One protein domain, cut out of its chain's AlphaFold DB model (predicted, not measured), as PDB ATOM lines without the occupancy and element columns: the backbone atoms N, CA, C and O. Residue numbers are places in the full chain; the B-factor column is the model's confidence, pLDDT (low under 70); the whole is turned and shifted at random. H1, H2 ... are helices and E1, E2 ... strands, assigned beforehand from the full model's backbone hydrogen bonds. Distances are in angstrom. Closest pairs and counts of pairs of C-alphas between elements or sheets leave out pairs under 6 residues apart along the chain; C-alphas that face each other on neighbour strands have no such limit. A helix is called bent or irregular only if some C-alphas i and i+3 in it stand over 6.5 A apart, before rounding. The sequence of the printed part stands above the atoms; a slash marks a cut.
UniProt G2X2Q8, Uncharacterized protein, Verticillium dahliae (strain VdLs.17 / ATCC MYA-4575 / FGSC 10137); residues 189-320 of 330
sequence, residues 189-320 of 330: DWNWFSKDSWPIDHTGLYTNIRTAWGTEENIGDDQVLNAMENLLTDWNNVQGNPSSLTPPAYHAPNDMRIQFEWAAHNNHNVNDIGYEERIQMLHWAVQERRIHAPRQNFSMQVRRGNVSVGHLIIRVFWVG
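What this domain is: This is residues 189 to 320 of the 330 residues of an uncharacterized protein of Verticillium dahliae (strain VdLs.17 / ATCC MYA-4575 / FGSC 10137) (UniProt G2X2Q8). A twisted sheet of five strands is covered on one face by two long helices, H2 and H3, which lie side by side and slantwise to the strands. The short helix H1 only grazes the sheet near its edge strand E1. The printed part has 132 residues, with named elements in the order H1 E1 H2 E2 E3 H3 E4 E5; the sheet runs E1 E4 E5 E3 E2, all antiparallel. The class is mixed, helices and strands, in two layers, helices on one face of a sheet. The whole is compact, with a radius of gyration of the C-alphas of 14.1 A, and rounded, spanning 40 by 39 by 25 A.

Where its parts are: Find C-alpha 190 at (32.562, -2.407, 1.930), where H1 begins; it covers residues 190 to 193 and is irregular, but only just, with C-alphas 190 and 193 6.8 A apart. E1, residues 206 to 216, is 26.1 A long and bends by 62 degrees at residue 213. H2, residues 221 to 237, begins at (9.675, 7.996, 2.582) and is 24.6 A long. Next come E2, residues 250 to 252, and E3, residues 256 to 264, 26.4 A long. H3, residues 275 to 292, is 26.3 A long. E4, residues 295 to 304, is 26.6 A long, and E5, residues 307 to 318, is 35.0 A long, ending at (11.886, 11.458, -13.697).

How they stand to each other: Look first at hairpin E4 and E5, where N 298 and O 314 are 2.8 A apart. On one side of this hairpin, E1 pairs with E4, N 211 and O 299 at 2.9 A; on the other, E3 pairs with E5, N 259 and O 315 at 2.8 A. In hairpin E2 and E3, N 250 and O 258 are 2.8 A apart. H2, at a height over the sheet of 5.2 A, lies over E3 and, only just, with 3 C-alphas, over E2. H3, on the same face at 7.9 A, lies over E4, E5 and, only just, with 3 C-alphas, E1. H2 and H3 touch at a shallow tilt of 28 degrees, opposite ways; their closest C-alphas, of Met 228 and Leu 282, are 6.8 A apart. E3, H3 and E4 make a split strand-helix-strand unit, two strands running the same way with E5 between them, and its crossover is left-handed. O i to N i+4 pairs are within hydrogen-bond range in 11 of 13 cases in H2 and 12 of 14 in H3; H1 is too short for such a pair.

The domain as a whole: The C-alphas farthest apart, of Gly 305 and Gly 320, are 42.5 A apart. The printed part has no cut. The links H1 to E1 and H2 to E2 are long, 12 residues each. The mean pLDDT of the printed part is 83.4; look for values under 70 at residues 189 to 196, 214 to 215, 292 to 294 and 318 to 320.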
ATOM      1  N   ASP A 189      30.197   1.788   2.807       45.28
ATOM      2  CA  ASP A 189      31.044   0.787   3.450       45.28
ATOM      3  C   ASP A 189      31.105  -0.491   2.609       45.28
ATOM      4  O   ASP A 189      30.117  -0.919   2.012       45.28
ATOM      5  N   TRP A 190      32.266  -1.138   2.608       40.91
ATOM      6  CA  TRP A 190      32.562  -2.407   1.930       40.91
ATOM      7  C   TRP A 190      31.630  -3.557   2.373       40.91
ATOM      8  O   TRP A 190      31.568  -4.606   1.740       40.91
ATOM      9  N   ASN A 191      30.838  -3.325   3.422       49.31
ATOM     10  CA  ASN A 191      29.757  -4.170   3.920       49.31
ATOM     11  C   ASN A 191      28.546  -4.315   2.969       49.31
ATOM     12  O   ASN A 191      27.676  -5.150   3.227       49.31
ATOM     13  N   TRP A 192      28.453  -3.543   1.878       53.44
ATOM     14  CA  TRP A 192      27.284  -3.563   0.978       53.44
ATOM     15  C   TRP A 192      27.145  -4.857   0.173       53.44
ATOM     16  O   TRP A 192      26.034  -5.295  -0.101       53.44
ATOM     17  N   PHE A 193      28.251  -5.519  -0.151       56.59
ATOM     18  CA  PHE A 193      28.250  -6.813  -0.842       56.59
ATOM     19  C   PHE A 193      28.706  -7.955   0.075       56.59
ATOM     20  O   PHE A 193      29.220  -8.974  -0.394       56.59
ATOM     21  N   SER A 194      28.512  -7.800   1.389       59.12
ATOM     22  CA  SER A 194      28.806  -8.868   2.340       59.12
ATOM     23  C   SER A 194      27.886 -10.073   2.119       59.12
ATOM     24  O   SER A 194      26.710  -9.950   1.773       59.12
ATOM     25  N   LYS A 195      28.429 -11.274   2.347       62.75
ATOM     26  CA  LYS A 195      27.624 -12.500   2.449       62.75
ATOM     27  C   LYS A 195      26.903 -12.597   3.798       62.75
ATOM     28  O   LYS A 195      26.041 -13.467   3.941       62.75
ATOM     29  N   ASP A 196      27.229 -11.717   4.745       69.38
ATOM     30  CA  ASP A 196      26.589 -11.647   6.054       69.38
ATOM     31  C   ASP A 196      25.099 -11.367   5.903       69.38
ATOM     32  O   ASP A 196      24.680 -10.463   5.180       69.38
ATOM     33  N   SER A 197      24.300 -12.192   6.570       76.06
ATOM     34  CA  SER A 197      22.847 -12.184   6.455       76.06
ATOM     35  C   SER A 197      22.230 -11.383   7.596       76.06
ATOM     36  O   SER A 197      22.437 -11.697   8.766       76.06
ATOM     37  N   TRP A 198      21.451 -10.372   7.239       85.44
ATOM     38  CA  TRP A 198      20.698  -9.499   8.128       85.44
ATOM     39  C   TRP A 198      19.254  -9.991   8.165       85.44
ATOM     40  O   TRP A 198      18.638 -10.092   7.103       85.44
ATOM     41  N   PRO A 199      18.719 -10.376   9.333       88.12
ATOM     42  CA  PRO A 199      17.346 -10.852   9.416       88.12
ATOM     43  C   PRO A 199      16.374  -9.724   9.060       88.12
ATOM     44  O   PRO A 199      16.571  -8.584   9.466       88.12
ATOM     45  N   ILE A 200      15.319 -10.062   8.319       88.31
ATOM     46  CA  ILE A 200      14.161  -9.184   8.154       88.31
ATOM     47  C   ILE A 200      13.212  -9.501   9.306       88.31
ATOM     48  O   ILE A 200      12.694 -10.621   9.397       88.31
ATOM     49  N   ASP A 201      13.015  -8.528  10.192       81.25
ATOM     50  CA  ASP A 201      12.248  -8.705  11.423       81.25
ATOM     51  C   ASP A 201      10.869  -9.326  11.175       81.25
ATOM     52  O   ASP A 201      10.181  -9.032  10.199       81.25
ATOM     53  N   HIS A 202      10.468 -10.218  12.086       80.31
ATOM     54  CA  HIS A 202       9.197 -10.951  12.035       80.31
ATOM     55  C   HIS A 202       8.987 -11.825  10.784       80.31
ATOM     56  O   HIS A 202       7.861 -12.230  10.497       80.31
ATOM     57  N   THR A 203      10.061 -12.189  10.077       84.88
ATOM     58  CA  THR A 203      10.014 -13.125   8.943       84.88
ATOM     59  C   THR A 203      11.035 -14.261   9.092       84.88
ATOM     60  O   THR A 203      11.890 -14.251   9.976       84.88
ATOM     61  N   GLY A 204      10.965 -15.262   8.207       87.62
ATOM     62  CA  GLY A 204      12.033 -16.255   8.028       87.62
ATOM     63  C   GLY A 204      13.096 -15.846   6.997       87.62
ATOM     64  O   GLY A 204      13.843 -16.712   6.526       87.62
ATOM     65  N   LEU A 205      13.113 -14.574   6.586       93.81
ATOM     66  CA  LEU A 205      13.917 -14.047   5.487       93.81
ATOM     67  C   LEU A 205      15.119 -13.243   5.987       93.81
ATOM     68  O   LEU A 205      15.138 -12.723   7.101       93.81
ATOM     69  N   TYR A 206      16.120 -13.129   5.119       91.06
ATOM     70  CA  TYR A 206      17.344 -12.375   5.361       91.06
ATOM     71  C   TYR A 206      17.732 -11.562   4.125       91.06
ATOM     72  O   TYR A 206      17.441 -11.975   3.001       91.06
ATOM     73  N   THR A 207      18.464 -10.468   4.318       87.56
ATOM     74  CA  THR A 207      19.152  -9.725   3.253       87.56
ATOM     75  C   THR A 207      20.663  -9.803   3.438       87.56
ATOM     76  O   THR A 207      21.144 -10.011   4.544       87.56
ATOM     77  N   ASN A 208      21.452  -9.679   2.374       80.56
ATOM     78  CA  ASN A 208      22.916  -9.692   2.504       80.56
ATOM     79  C   ASN A 208      23.593  -8.753   1.503       80.56
ATOM     80  O   ASN A 208      24.244  -7.784   1.889       80.56
ATOM     81  N   ILE A 209      23.359  -8.993   0.215       82.19
ATOM     82  CA  ILE A 209      23.919  -8.209  -0.877       82.19
ATOM     83  C   ILE A 209      22.961  -7.065  -1.179       82.19
ATOM     84  O   ILE A 209      21.797  -7.285  -1.519       82.19
ATOM     85  N   ARG A 210      23.474  -5.846  -1.063       82.94
ATOM     86  CA  ARG A 210      22.794  -4.591  -1.352       82.94
ATOM     87  C   ARG A 210      23.608  -3.822  -2.379       82.94
ATOM     88  O   ARG A 210      24.837  -3.863  -2.393       82.94
ATOM     89  N   THR A 211      22.921  -3.124  -3.264       79.81
ATOM     90  CA  THR A 211      23.565  -2.253  -4.243       79.81
ATOM     91  C   THR A 211      22.700  -1.037  -4.489       79.81
ATOM     92  O   THR A 211      21.475  -1.139  -4.530       79.81
ATOM     93  N   ALA A 212      23.340   0.114  -4.645       79.38
ATOM     94  CA  ALA A 212      22.674   1.355  -4.977       79.38
ATOM     95  C   ALA A 212      23.476   2.085  -6.049       79.38
ATOM     96  O   ALA A 212      24.697   2.212  -5.948       79.38
ATOM     97  N   TRP A 213      22.800   2.567  -7.085       75.31
ATOM     98  CA  TRP A 213      23.441   3.213  -8.228       75.31
ATOM     99  C   TRP A 213      22.557   4.317  -8.812       75.31
ATOM    100  O   TRP A 213      21.399   4.487  -8.432       75.31
ATOM    101  N   GLY A 214      23.123   5.088  -9.737       69.50
ATOM    102  CA  GLY A 214      22.505   6.305 -10.252       69.50
ATOM    103  C   GLY A 214      22.832   7.531  -9.400       69.50
ATOM    104  O   GLY A 214      23.651   7.474  -8.477       69.50
ATOM    105  N   THR A 215      22.229   8.656  -9.770       69.94
ATOM    106  CA  THR A 215      22.456   9.950  -9.116       69.94
ATOM    107  C   THR A 215      21.902   9.923  -7.687       69.94
ATOM    108  O   THR A 215      20.967   9.176  -7.390       69.94
ATOM    109  N   GLU A 216      22.496  10.703  -6.786       72.81
ATOM    110  CA  GLU A 216      21.878  10.945  -5.482       72.81
ATOM    111  C   GLU A 216      20.533  11.647  -5.672       72.81
ATOM    112  O   GLU A 216      20.370  12.503  -6.542       72.81
ATOM    113  N   GLU A 217      19.559  11.263  -4.868       71.81
ATOM    114  CA  GLU A 217      18.228  11.848  -4.857       71.81
ATOM    115  C   GLU A 217      17.820  12.151  -3.415       71.81
ATOM    116  O   GLU A 217      18.472  11.710  -2.469       71.81
ATOM    117  N   ASN A 218      16.759  12.934  -3.248       73.25
ATOM    118  CA  ASN A 218      16.099  13.056  -1.957       73.25
ATOM    119  C   ASN A 218      14.583  12.965  -2.155       73.25
ATOM    120  O   ASN A 218      13.959  13.896  -2.666       73.25
ATOM    121  N   ILE A 219      14.017  11.824  -1.779       76.31
ATOM    122  CA  ILE A 219      12.611  11.463  -1.946       76.31
ATOM    123  C   ILE A 219      12.013  11.197  -0.575       76.31
ATOM    124  O   ILE A 219      12.641  10.560   0.271       76.31
ATOM    125  N   GLY A 220      10.786  11.670  -0.370       79.50
ATOM    126  CA  GLY A 220      10.052  11.409   0.862       79.50
ATOM    127  C   GLY A 220       9.758   9.918   1.034       79.50
ATOM    128  O   GLY A 220       9.319   9.252   0.095       79.50
ATOM    129  N   ASP A 221       9.975   9.395   2.244       81.12
ATOM    130  CA  ASP A 221       9.675   7.996   2.582       81.12
ATOM    131  C   ASP A 221       8.213   7.642   2.265       81.12
ATOM    132  O   ASP A 221       7.924   6.538   1.814       81.12
ATOM    133  N   ASP A 222       7.290   8.592   2.437       85.81
ATOM    134  CA  ASP A 222       5.875   8.457   2.094       85.81
ATOM    135  C   ASP A 222       5.661   8.146   0.605       85.81
ATOM    136  O   ASP A 222       4.844   7.296   0.259       85.81
ATOM    137  N   GLN A 223       6.436   8.766  -0.285       88.38
ATOM    138  CA  GLN A 223       6.358   8.524  -1.727       88.38
ATOM    139  C   GLN A 223       6.877   7.128  -2.082       88.38
ATOM    140  O   GLN A 223       6.290   6.443  -2.920       88.38
ATOM    141  N   VAL A 224       7.947   6.678  -1.421       88.94
ATOM    142  CA  VAL A 224       8.494   5.326  -1.611       88.94
ATOM    143  C   VAL A 224       7.536   4.265  -1.055       88.94
ATOM    144  O   VAL A 224       7.322   3.241  -1.702       88.94
ATOM    145  N   LEU A 225       6.912   4.518   0.098       91.50
ATOM    146  CA  LEU A 225       5.886   3.652   0.685       91.50
ATOM    147  C   LEU A 225       4.628   3.579  -0.189       91.50
ATOM    148  O   LEU A 225       4.093   2.498  -0.389       91.50
ATOM    149  N   ASN A 226       4.189   4.686  -0.787       89.12
ATOM    150  CA  ASN A 226       3.080   4.653  -1.742       89.12
ATOM    151  C   ASN A 226       3.432   3.830  -2.992       89.12
ATOM    152  O   ASN A 226       2.596   3.096  -3.511       89.12
ATOM    153  N   ALA A 227       4.677   3.911  -3.467       89.62
ATOM    154  CA  ALA A 227       5.139   3.124  -4.607       89.62
ATOM    155  C   ALA A 227       5.230   1.622  -4.322       89.62
ATOM    156  O   ALA A 227       4.972   0.797  -5.200       89.62
ATOM    157  N   MET A 228       5.576   1.273  -3.086       94.38
ATOM    158  CA  MET A 228       5.614  -0.099  -2.600       94.38
ATOM    159  C   MET A 228       4.249  -0.797  -2.721       94.38
ATOM    160  O   MET A 228       4.203  -1.982  -3.065       94.38
ATOM    161  N   GLU A 229       3.150  -0.074  -2.485       92.81
ATOM    162  CA  GLU A 229       1.785  -0.617  -2.538       92.81
ATOM    163  C   GLU A 229       1.423  -1.192  -3.913       92.81
ATOM    164  O   GLU A 229       0.690  -2.181  -3.987       92.81
ATOM    165  N   ASN A 230       1.975  -0.648  -5.004       90.19
ATOM    166  CA  ASN A 230       1.754  -1.189  -6.349       90.19
ATOM    167  C   ASN A 230       2.306  -2.617  -6.469       90.19
ATOM    168  O   ASN A 230       1.613  -3.511  -6.952       90.19
ATOM    169  N   LEU A 231       3.530  -2.862  -5.977       94.06
ATOM    170  CA  LEU A 231       4.100  -4.210  -5.971       94.06
ATOM    171  C   LEU A 231       3.357  -5.121  -5.004       94.06
ATOM    172  O   LEU A 231       3.080  -6.259  -5.363       94.06
ATOM    173  N   LEU A 232       3.016  -4.648  -3.805       95.19
ATOM    174  CA  LEU A 232       2.279  -5.464  -2.842       95.19
ATOM    175  C   LEU A 232       0.915  -5.897  -3.398       95.19
ATOM    176  O   LEU A 232       0.537  -7.064  -3.272       95.19
ATOM    177  N   THR A 233       0.206  -4.981  -4.059       93.25
ATOM    178  CA  THR A 233      -1.080  -5.247  -4.710       93.25
ATOM    179  C   THR A 233      -0.934  -6.293  -5.809       93.25
ATOM    180  O   THR A 233      -1.632  -7.309  -5.766       93.25
ATOM    181  N   ASP A 234      -0.007  -6.112  -6.752       91.19
ATOM    182  CA  ASP A 234       0.217  -7.079  -7.833       91.19
ATOM    183  C   ASP A 234       0.650  -8.445  -7.293       91.19
ATOM    184  O   ASP A 234       0.156  -9.485  -7.725       91.19
ATOM    185  N   TRP A 235       1.523  -8.461  -6.288       93.88
ATOM    186  CA  TRP A 235       2.011  -9.692  -5.677       93.88
ATOM    187  C   TRP A 235       0.901 -10.460  -4.958       93.88
ATOM    188  O   TRP A 235       0.856 -11.691  -4.997       93.88
ATOM    189  N   ASN A 236      -0.032  -9.759  -4.318       92.75
ATOM    190  CA  ASN A 236      -1.174 -10.369  -3.638       92.75
ATOM    191  C   ASN A 236      -2.257 -10.866  -4.597       92.75
ATOM    192  O   ASN A 236      -3.020 -11.756  -4.227       92.75
ATOM    193  N   ASN A 237      -2.291 -10.344  -5.823       90.38
ATOM    194  CA  ASN A 237      -3.261 -10.729  -6.845       90.38
ATOM    195  C   ASN A 237      -2.668 -11.604  -7.961       90.38
ATOM    196  O   ASN A 237      -3.383 -11.984  -8.895       90.38
ATOM    197  N   VAL A 238      -1.379 -11.950  -7.868       88.88
ATOM    198  CA  VAL A 238      -0.675 -12.709  -8.899       88.88
ATOM    199  C   VAL A 238      -1.324 -14.071  -9.143       88.88
ATOM    200  O   VAL A 238      -1.657 -14.809  -8.217       88.88
ATOM    201  N   GLN A 239      -1.490 -14.413 -10.418       86.00
ATOM    202  CA  GLN A 239      -1.985 -15.717 -10.847       86.00
ATOM    203  C   GLN A 239      -0.824 -16.582 -11.345       86.00
ATOM    204  O   GLN A 239       0.082 -16.102 -12.027       86.00
ATOM    205  N   GLY A 240      -0.861 -17.879 -11.036       86.75
ATOM    206  CA  GLY A 240       0.208 -18.813 -11.397       86.75
ATOM    207  C   GLY A 240       1.489 -18.596 -10.586       86.75
ATOM    208  O   GLY A 240       1.443 -18.067  -9.482       86.75
ATOM    209  N   ASN A 241       2.632 -19.029 -11.130       87.50
ATOM    210  CA  ASN A 241       3.942 -18.965 -10.467       87.50
ATOM    211  C   ASN A 241       4.971 -18.184 -11.307       87.50
ATOM    212  O   ASN A 241       5.978 -18.768 -11.721       87.50
ATOM    213  N   PRO A 242       4.733 -16.894 -11.617       89.31
ATOM    214  CA  PRO A 242       5.692 -16.120 -12.387       89.31
ATOM    215  C   PRO A 242       6.991 -15.920 -11.611       89.31
ATOM    216  O   PRO A 242       7.075 -16.038 -10.387       89.31
ATOM    217  N   SER A 243       8.043 -15.633 -12.359       89.69
ATOM    218  CA  SER A 243       9.399 -15.486 -11.850       89.69
ATOM    219  C   SER A 243       9.799 -14.042 -11.583       89.69
ATOM    220  O   SER A 243      10.803 -13.818 -10.913       89.69
ATOM    221  N   SER A 244       9.022 -13.073 -12.054       90.81
ATOM    222  CA  SER A 244       9.205 -11.652 -11.777       90.81
ATOM    223  C   SER A 244       7.858 -10.947 -11.670       90.81
ATOM    224  O   SER A 244       6.875 -11.397 -12.257       90.81
ATOM    225  N   LEU A 245       7.835  -9.834 -10.942       89.75
ATOM    226  CA  LEU A 245       6.724  -8.888 -10.890       89.75
ATOM    227  C   LEU A 245       7.277  -7.491 -11.112       89.75
ATOM    228  O   LEU A 245       8.190  -7.070 -10.403       89.75
ATOM    229  N   THR A 246       6.709  -6.789 -12.080       85.31
ATOM    230  CA  THR A 246       7.141  -5.451 -12.481       85.31
ATOM    231  C   THR A 246       5.891  -4.581 -12.634       85.31
ATOM    232  O   THR A 246       5.482  -4.309 -13.759       85.31
ATOM    233  N   PRO A 247       5.223  -4.224 -11.522       83.19
ATOM    234  CA  PRO A 247       4.032  -3.380 -11.555       83.19
ATOM    235  C   PRO A 247       4.322  -2.007 -12.190       83.19
ATOM    236  O   PRO A 247       5.485  -1.567 -12.238       83.19
ATOM    237  N   PRO A 248       3.267  -1.279 -12.594       78.81
ATOM    238  CA  PRO A 248       3.385   0.111 -13.006       78.81
ATOM    239  C   PRO A 248       4.049   0.963 -11.919       78.81
ATOM    240  O   PRO A 248       3.809   0.793 -10.716       78.81
ATOM    241  N   ALA A 249       4.882   1.910 -12.342       81.00
ATOM    242  CA  ALA A 249       5.535   2.830 -11.422       81.00
ATOM    243  C   ALA A 249       4.515   3.773 -10.763       81.00
ATOM    244  O   ALA A 249       3.554   4.208 -11.391       81.00
ATOM    245  N   TYR A 250       4.739   4.141  -9.506       84.88
ATOM    246  CA  TYR A 250       3.973   5.184  -8.829       84.88
ATOM    247  C   TYR A 250       4.380   6.568  -9.328       84.88
ATOM    248  O   TYR A 250       5.563   6.857  -9.489       84.88
ATOM    249  N   HIS A 251       3.388   7.427  -9.549       83.88
ATOM    250  CA  HIS A 251       3.562   8.797 -10.017       83.88
ATOM    251  C   HIS A 251       3.699   9.738  -8.814       83.88
ATOM    252  O   HIS A 251       2.700  10.152  -8.228       83.88
ATOM    253  N   ALA A 252       4.934  10.076  -8.457       81.44
ATOM    254  CA  ALA A 252       5.241  11.031  -7.400       81.44
ATOM    255  C   ALA A 252       5.226  12.484  -7.936       81.44
ATOM    256  O   ALA A 252       5.294  12.700  -9.152       81.44
ATOM    257  N   PRO A 253       5.144  13.502  -7.057       79.69
ATOM    258  CA  PRO A 253       5.286  14.906  -7.447       79.69
ATOM    259  C   PRO A 253       6.579  15.197  -8.235       79.69
ATOM    260  O   PRO A 253       7.559  14.460  -8.131       79.69
ATOM    261  N   ASN A 254       6.601  16.313  -8.973       70.94
ATOM    262  CA  ASN A 254       7.737  16.761  -9.802       70.94
ATOM    263  C   ASN A 254       8.115  15.788 -10.932       70.94
ATOM    264  O   ASN A 254       9.296  15.552 -11.188       70.94
ATOM    265  N   ASP A 255       7.100  15.211 -11.582       71.69
ATOM    266  CA  ASP A 255       7.236  14.281 -12.710       71.69
ATOM    267  C   ASP A 255       8.078  13.033 -12.402       71.69
ATOM    268  O   ASP A 255       8.589  12.353 -13.292       71.69
ATOM    269  N   MET A 256       8.203  12.691 -11.123       76.56
ATOM    270  CA  MET A 256       8.966  11.541 -10.675       76.56
ATOM    271  C   MET A 256       8.125  10.262 -10.726       76.56
ATOM    272  O   MET A 256       6.908  10.247 -10.512       76.56
ATOM    273  N   ARG A 257       8.790   9.152 -11.018       81.81
ATOM    274  CA  ARG A 257       8.253   7.799 -10.985       81.81
ATOM    275  C   ARG A 257       9.097   6.949 -10.064       81.81
ATOM    276  O   ARG A 257      10.324   7.034 -10.090       81.81
ATOM    277  N   ILE A 258       8.435   6.122  -9.270       84.31
ATOM    278  CA  ILE A 258       9.084   5.166  -8.379       84.31
ATOM    279  C   ILE A 258       8.521   3.786  -8.704       84.31
ATOM    280  O   ILE A 258       7.316   3.570  -8.600       84.31
ATOM    281  N   GLN A 259       9.373   2.853  -9.110       86.50
ATOM    282  CA  GLN A 259       8.982   1.490  -9.447       86.50
ATOM    283  C   GLN A 259       9.625   0.498  -8.493       86.50
ATOM    284  O   GLN A 259      10.837   0.511  -8.277       86.50
ATOM    285  N   PHE A 260       8.798  -0.402  -7.980       91.50
ATOM    286  CA  PHE A 260       9.243  -1.597  -7.289       91.50
ATOM    287  C   PHE A 260       9.195  -2.780  -8.252       91.50
ATOM    288  O   PHE A 260       8.255  -2.921  -9.027       91.50
ATOM    289  N   GLU A 261      10.199  -3.641  -8.193       91.25
ATOM    290  CA  GLU A 261      10.254  -4.873  -8.969       91.25
ATOM    291  C   GLU A 261      10.746  -6.022  -8.089       91.25
ATOM    292  O   GLU A 261      11.702  -5.878  -7.324       91.25
ATOM    293  N   TRP A 262      10.109  -7.183  -8.233       94.38
ATOM    294  CA  TRP A 262      10.599  -8.441  -7.688       94.38
ATOM    295  C   TRP A 262      11.149  -9.329  -8.800       94.38
ATOM    296  O   TRP A 262      10.492  -9.555  -9.815       94.38
ATOM    297  N   ALA A 263      12.331  -9.899  -8.575       92.44
ATOM    298  CA  ALA A 263      12.975 -10.844  -9.479       92.44
ATOM    299  C   ALA A 263      13.383 -12.114  -8.718       92.44
ATOM    300  O   ALA A 263      14.392 -12.138  -8.007       92.44
ATOM    301  N   ALA A 264      12.608 -13.188  -8.870       92.94
ATOM    302  CA  ALA A 264      12.861 -14.452  -8.191       92.94
ATOM    303  C   ALA A 264      14.140 -15.120  -8.713       92.94
ATOM    304  O   ALA A 264      14.394 -15.193  -9.919       92.94
ATOM    305  N   HIS A 265      14.914 -15.692  -7.796       90.69
ATOM    306  CA  HIS A 265      16.147 -16.408  -8.096       90.69
ATOM    307  C   HIS A 265      15.868 -17.734  -8.839       90.69
ATOM    308  O   HIS A 265      14.723 -18.156  -8.979       90.69
ATOM    309  N   ASN A 266      16.903 -18.395  -9.363       81.44
ATOM    310  CA  ASN A 266      16.841 -19.468 -10.374       81.44
ATOM    311  C   ASN A 266      15.686 -20.478 -10.237       81.44
ATOM    312  O   ASN A 266      14.909 -20.638 -11.172       81.44
ATOM    313  N   ASN A 267      15.569 -21.123  -9.075       83.88
ATOM    314  CA  ASN A 267      14.590 -22.186  -8.816       83.88
ATOM    315  C   ASN A 267      13.378 -21.687  -8.022       83.88
ATOM    316  O   ASN A 267      12.630 -22.491  -7.477       83.88
ATOM    317  N   HIS A 268      13.224 -20.369  -7.938       92.00
ATOM    318  CA  HIS A 268      12.198 -19.712  -7.155       92.00
ATOM    319  C   HIS A 268      11.162 -19.031  -8.032       92.00
ATOM    320  O   HIS A 268      11.400 -18.728  -9.201       92.00
ATOM    321  N   ASN A 269      10.013 -18.743  -7.457       92.12
ATOM    322  CA  ASN A 269       8.968 -17.947  -8.083       92.12
ATOM    323  C   ASN A 269       8.473 -16.886  -7.093       92.12
ATOM    324  O   ASN A 269       8.926 -16.819  -5.951       92.12
ATOM    325  N   VAL A 270       7.569 -16.022  -7.540       91.12
ATOM    326  CA  VAL A 270       7.027 -14.941  -6.707       91.12
ATOM    327  C   VAL A 270       6.312 -15.467  -5.456       91.12
ATOM    328  O   VAL A 270       6.365 -14.823  -4.414       91.12
ATOM    329  N   ASN A 271       5.694 -16.649  -5.503       91.00
ATOM    330  CA  ASN A 271       4.918 -17.204  -4.391       91.00
ATOM    331  C   ASN A 271       5.772 -17.887  -3.314       91.00
ATOM    332  O   ASN A 271       5.229 -18.303  -2.294       91.00
ATOM    333  N   ASP A 272       7.096 -17.957  -3.485       91.44
ATOM    334  CA  ASP A 272       8.001 -18.488  -2.453       91.44
ATOM    335  C   ASP A 272       8.217 -17.507  -1.281       91.44
ATOM    336  O   ASP A 272       8.784 -17.872  -0.240       91.44
ATOM    337  N   ILE A 273       7.758 -16.262  -1.446       93.38
ATOM    338  CA  ILE A 273       7.589 -15.284  -0.371       93.38
ATOM    339  C   ILE A 273       6.142 -15.367   0.122       93.38
ATOM    340  O   ILE A 273       5.191 -15.092  -0.625       93.38
ATOM    341  N   GLY A 274       5.986 -15.760   1.387       91.56
ATOM    342  CA  GLY A 274       4.692 -15.915   2.037       91.56
ATOM    343  C   GLY A 274       3.951 -14.586   2.142       91.56
ATOM    344  O   GLY A 274       4.571 -13.531   2.225       91.56
ATOM    345  N   TYR A 275       2.619 -14.643   2.150       90.31
ATOM    346  CA  TYR A 275       1.751 -13.460   2.142       90.31
ATOM    347  C   TYR A 275       2.137 -12.427   3.218       90.31
ATOM    348  O   TYR A 275       2.400 -11.271   2.896       90.31
ATOM    349  N   GLU A 276       2.291 -12.879   4.464       89.00
ATOM    350  CA  GLU A 276       2.671 -12.036   5.609       89.00
ATOM    351  C   GLU A 276       4.123 -11.521   5.541       89.00
ATOM    352  O   GLU A 276       4.448 -10.481   6.110       89.00
ATOM    353  N   GLU A 277       5.015 -12.219   4.828       93.81
ATOM    354  CA  GLU A 277       6.427 -11.827   4.707       93.81
ATOM    355  C   GLU A 277       6.607 -10.646   3.740       93.81
ATOM    356  O   GLU A 277       7.544  -9.864   3.898       93.81
ATOM    357  N   ARG A 278       5.714 -10.496   2.750       93.75
ATOM    358  CA  ARG A 278       5.837  -9.504   1.666       93.75
ATOM    359  C   ARG A 278       5.889  -8.086   2.206       93.75
ATOM    360  O   ARG A 278       6.835  -7.363   1.921       93.75
ATOM    361  N   ILE A 279       4.895  -7.699   3.003       93.88
ATOM    362  CA  ILE A 279       4.785  -6.329   3.512       93.88
ATOM    363  C   ILE A 279       5.967  -5.971   4.424       93.88
ATOM    364  O   ILE A 279       6.560  -4.906   4.269       93.88
ATOM    365  N   GLN A 280       6.386  -6.893   5.298       93.44
ATOM    366  CA  GLN A 280       7.534  -6.692   6.189       93.44
ATOM    367  C   GLN A 280       8.838  -6.541   5.398       93.44
ATOM    368  O   GLN A 280       9.608  -5.611   5.632       93.44
ATOM    369  N   MET A 281       9.055  -7.404   4.402       93.56
ATOM    370  CA  MET A 281      10.209  -7.325   3.506       93.56
ATOM    371  C   MET A 281      10.244  -6.005   2.729       93.56
ATOM    372  O   MET A 281      11.312  -5.418   2.555       93.56
ATOM    373  N   LEU A 282       9.097  -5.531   2.247       94.12
ATOM    374  CA  LEU A 282       9.030  -4.294   1.485       94.12
ATOM    375  C   LEU A 282       9.283  -3.052   2.360       94.12
ATOM    376  O   LEU A 282      10.070  -2.189   1.967       94.12
ATOM    377  N   HIS A 283       8.709  -2.989   3.566       91.81
ATOM    378  CA  HIS A 283       9.019  -1.927   4.530       91.81
ATOM    379  C   HIS A 283      10.497  -1.926   4.921       91.81
ATOM    380  O   HIS A 283      11.121  -0.864   4.963       91.81
ATOM    381  N   TRP A 284      11.072  -3.109   5.147       90.56
ATOM    382  CA  TRP A 284      12.499  -3.259   5.410       90.56
ATOM    383  C   TRP A 284      13.344  -2.682   4.272       90.56
ATOM    384  O   TRP A 284      14.287  -1.937   4.511       90.56
ATOM    385  N   ALA A 285      12.978  -2.944   3.015       90.06
ATOM    386  CA  ALA A 285      13.697  -2.399   1.866       90.06
ATOM    387  C   ALA A 285      13.683  -0.870   1.798       90.06
ATOM    388  O   ALA A 285      14.690  -0.262   1.439       90.06
ATOM    389  N   VAL A 286      12.544  -0.253   2.126       89.75
ATOM    390  CA  VAL A 286      12.402   1.209   2.174       89.75
ATOM    391  C   VAL A 286      13.346   1.784   3.234       89.75
ATOM    392  O   VAL A 286      14.074   2.738   2.961       89.75
ATOM    393  N   GLN A 287      13.394   1.159   4.414       86.56
ATOM    394  CA  GLN A 287      14.300   1.551   5.497       86.56
ATOM    395  C   GLN A 287      15.770   1.376   5.101       86.56
ATOM    396  O   GLN A 287      16.561   2.307   5.243       86.56
ATOM    397  N   GLU A 288      16.131   0.221   4.547       83.56
ATOM    398  CA  GLU A 288      17.492  -0.071   4.092       83.56
ATOM    399  C   GLU A 288      17.954   0.917   3.024       83.56
ATOM    400  O   GLU A 288      19.062   1.443   3.105       83.56
ATOM    401  N   ARG A 289      17.097   1.227   2.046       83.81
ATOM    402  CA  ARG A 289      17.377   2.237   1.022       83.81
ATOM    403  C   ARG A 289      17.680   3.591   1.659       83.81
ATOM    404  O   ARG A 289      18.690   4.208   1.323       83.81
ATOM    405  N   ARG A 290      16.842   4.037   2.599       78.81
ATOM    406  CA  ARG A 290      17.026   5.308   3.311       78.81
ATOM    407  C   ARG A 290      18.347   5.355   4.084       78.81
ATOM    408  O   ARG A 290      19.030   6.375   4.056       78.81
ATOM    409  N   ILE A 291      18.695   4.277   4.784       71.06
ATOM    410  CA  ILE A 291      19.907   4.200   5.614       71.06
ATOM    411  C   ILE A 291      21.160   4.134   4.738       71.06
ATOM    412  O   ILE A 291      22.168   4.778   5.038       71.06
ATOM    413  N   HIS A 292      21.114   3.334   3.675       62.31
ATOM    414  CA  HIS A 292      22.322   2.905   2.987       62.31
ATOM    415  C   HIS A 292      22.620   3.680   1.707       62.31
ATOM    416  O   HIS A 292      23.797   3.814   1.399       62.31
ATOM    417  N   ALA A 293      21.641   4.258   1.001       62.16
ATOM    418  CA  ALA A 293      21.903   5.208  -0.085       62.16
ATOM    419  C   ALA A 293      20.602   5.771  -0.682       62.16
ATOM    420  O   ALA A 293      19.907   5.033  -1.390       62.16
ATOM    421  N   PRO A 294      20.321   7.081  -0.544       69.12
ATOM    422  CA  PRO A 294      19.270   7.731  -1.314       69.12
ATOM    423  C   PRO A 294      19.786   7.976  -2.740       69.12
ATOM    424  O   PRO A 294      20.155   9.079  -3.141       69.12
ATOM    425  N   ARG A 295      19.943   6.886  -3.491       75.19
ATOM    426  CA  ARG A 295      20.246   6.905  -4.919       75.19
ATOM    427  C   ARG A 295      19.017   6.494  -5.701       75.19
ATOM    428  O   ARG A 295      18.147   5.777  -5.204       75.19
ATOM    429  N   GLN A 296      18.983   6.926  -6.955       75.62
ATOM    430  CA  GLN A 296      17.894   6.628  -7.878       75.62
ATOM    431  C   GLN A 296      17.529   5.144  -7.898       75.62
ATOM    432  O   GLN A 296      16.353   4.804  -7.885       75.62
ATOM    433  N   ASN A 297      18.518   4.253  -7.868       80.19
ATOM    434  CA  ASN A 297      18.280   2.822  -7.895       80.19
ATOM    435  C   ASN A 297      18.858   2.139  -6.663       80.19
ATOM    436  O   ASN A 297      19.975   2.434  -6.239       80.19
ATOM    437  N   PHE A 298      18.106   1.181  -6.139       86.31
ATOM    438  CA  PHE A 298      18.480   0.337  -5.020       86.31
ATOM    439  C   PHE A 298      18.056  -1.102  -5.299       86.31
ATOM    440  O   PHE A 298      17.012  -1.361  -5.895       86.31
ATOM    441  N   SER A 299      18.853  -2.060  -4.852       88.69
ATOM    442  CA  SER A 299      18.474  -3.463  -4.856       88.69
ATOM    443  C   SER A 299      19.008  -4.173  -3.631       88.69
ATOM    444  O   SER A 299      20.112  -3.894  -3.165       88.69
ATOM    445  N   MET A 300      18.226  -5.138  -3.155       90.56
ATOM    446  CA  MET A 300      18.619  -6.065  -2.108       90.56
ATOM    447  C   MET A 300      18.346  -7.505  -2.539       90.56
ATOM    448  O   MET A 300      17.279  -7.819  -3.075       90.56
ATOM    449  N   GLN A 301      19.302  -8.394  -2.284       91.88
ATOM    450  CA  GLN A 301      19.078  -9.831  -2.341       91.88
ATOM    451  C   GLN A 301      18.304 -10.277  -1.104       91.88
ATOM    452  O   GLN A 301      18.650  -9.912   0.016       91.88
ATOM    453  N   VAL A 302      17.310 -11.132  -1.323       93.31
ATOM    454  CA  VAL A 302      16.497 -11.759  -0.286       93.31
ATOM    455  C   VAL A 302      16.778 -13.256  -0.257       93.31
ATOM    456  O   VAL A 302      16.808 -13.934  -1.291       93.31
ATOM    457  N   ARG A 303      16.990 -13.785   0.946       92.62
ATOM    458  CA  ARG A 303      17.360 -15.174   1.211       92.62
ATOM    459  C   ARG A 303      16.430 -15.810   2.231       92.62
ATOM    460  O   ARG A 303      15.878 -15.129   3.088       92.62
ATOM    461  N   ARG A 304      16.333 -17.137   2.187       90.81
ATOM    462  CA  ARG A 304      15.749 -17.974   3.242       90.81
ATOM    463  C   ARG A 304      16.830 -18.944   3.704       90.81
ATOM    464  O   ARG A 304      17.225 -19.849   2.965       90.81
ATOM    465  N   GLY A 305      17.374 -18.700   4.896       86.75
ATOM    466  CA  GLY A 305      18.616 -19.335   5.339       86.75
ATOM    467  C   GLY A 305      19.741 -19.128   4.315       86.75
ATOM    468  O   GLY A 305      20.015 -18.013   3.878       86.75
ATOM    469  N   ASN A 306      20.355 -20.223   3.864       83.94
ATOM    470  CA  ASN A 306      21.459 -20.177   2.902       83.94
ATOM    471  C   ASN A 306      21.017 -20.152   1.431       83.94
ATOM    472  O   ASN A 306      21.873 -20.262   0.556       83.94
ATOM    473  N   VAL A 307      19.728 -20.005   1.127       87.88
ATOM    474  CA  VAL A 307      19.213 -20.028  -0.251       87.88
ATOM    475  C   VAL A 307      18.790 -18.627  -0.678       87.88
ATOM    476  O   VAL A 307      18.012 -17.985   0.020       87.88
ATOM    477  N   SER A 308      19.285 -18.153  -1.825       89.50
ATOM    478  CA  SER A 308      18.799 -16.916  -2.452       89.50
ATOM    479  C   SER A 308      17.433 -17.163  -3.082       89.50
ATOM    480  O   SER A 308      17.315 -18.025  -3.953       89.50
ATOM    481  N   VAL A 309      16.420 -16.425  -2.624       93.62
ATOM    482  CA  VAL A 309      15.023 -16.555  -3.065       93.62
ATOM    483  C   VAL A 309      14.712 -15.552  -4.173       93.62
ATOM    484  O   VAL A 309      13.986 -15.865  -5.114       93.62
ATOM    485  N   GLY A 310      15.317 -14.367  -4.130       93.06
ATOM    486  CA  GLY A 310      15.129 -13.353  -5.160       93.06
ATOM    487  C   GLY A 310      15.809 -12.036  -4.839       93.06
ATOM    488  O   GLY A 310      16.645 -11.951  -3.940       93.06
ATOM    489  N   HIS A 311      15.451 -11.020  -5.610       93.25
ATOM    490  CA  HIS A 311      15.907  -9.650  -5.441       93.25
ATOM    491  C   HIS A 311      14.697  -8.735  -5.436       93.25
ATOM    492  O   HIS A 311      13.818  -8.871  -6.290       93.25
ATOM    493  N   LEU A 312      14.695  -7.788  -4.506       93.81
ATOM    494  CA  LEU A 312      13.847  -6.617  -4.603       93.81
ATOM    495  C   LEU A 312      14.661  -5.486  -5.227       93.81
ATOM    496  O   LEU A 312      15.837  -5.298  -4.895       93.81
ATOM    497  N   ILE A 313      14.040  -4.757  -6.144       91.25
ATOM    498  CA  ILE A 313      14.619  -3.619  -6.842       91.25
ATOM    499  C   ILE A 313      13.677  -2.431  -6.665       91.25
ATOM    500  O   ILE A 313      12.468  -2.566  -6.825       91.25
ATOM    501  N   ILE A 314      14.246  -1.274  -6.345       89.69
ATOM    502  CA  ILE A 314      13.566   0.016  -6.266       89.69
ATOM    503  C   ILE A 314      14.258   0.930  -7.272       89.69
ATOM    504  O   ILE A 314      15.471   1.125  -7.188       89.69
ATOM    505  N   ARG A 315      13.507   1.474  -8.226       84.06
ATOM    506  CA  ARG A 315      14.007   2.427  -9.223       84.06
ATOM    507  C   ARG A 315      13.257   3.735  -9.116       84.06
ATOM    508  O   ARG A 315      12.038   3.737  -8.980       84.06
ATOM    509  N   VAL A 316      13.979   4.834  -9.246       79.50
ATOM    510  CA  VAL A 316      13.433   6.181  -9.312       79.50
ATOM    511  C   VAL A 316      13.864   6.808 -10.617       79.50
ATOM    512  O   VAL A 316      15.055   6.865 -10.932       79.50
ATOM    513  N   PHE A 317      12.879   7.311 -11.346       73.56
ATOM    514  CA  PHE A 317      13.086   7.930 -12.632       73.56
ATOM    515  C   PHE A 317      12.101   9.104 -12.850       73.56
ATOM    516  O   PHE A 317      10.904   8.980 -12.674       73.56
ATOM    517  N   TRP A 318      12.598  10.283 -13.206       68.25
ATOM    518  CA  TRP A 318      11.886  11.458 -13.697       68.25
ATOM    519  C   TRP A 318      11.471  11.276 -15.145       68.25
ATOM    520  O   TRP A 318      12.319  10.960 -15.979       68.25
ATOM    521  N   VAL A 319      10.198  11.520 -15.430       62.53
ATOM    522  CA  VAL A 319       9.613  11.598 -16.767       62.53
ATOM    523  C   VAL A 319       9.784  13.028 -17.258       62.53
ATOM    524  O   VAL A 319       9.216  13.948 -16.685       62.53
ATOM    525  N   GLY A 320      10.586  13.253 -18.304       50.66
ATOM    526  CA  GLY A 320      10.537  14.548 -18.982       50.66
ATOM    527  C   GLY A 320       9.143  14.762 -19.564       50.66
ATOM    528  O   GLY A 320       8.479  13.790 -19.915       50.66
TER     529      GLY A 320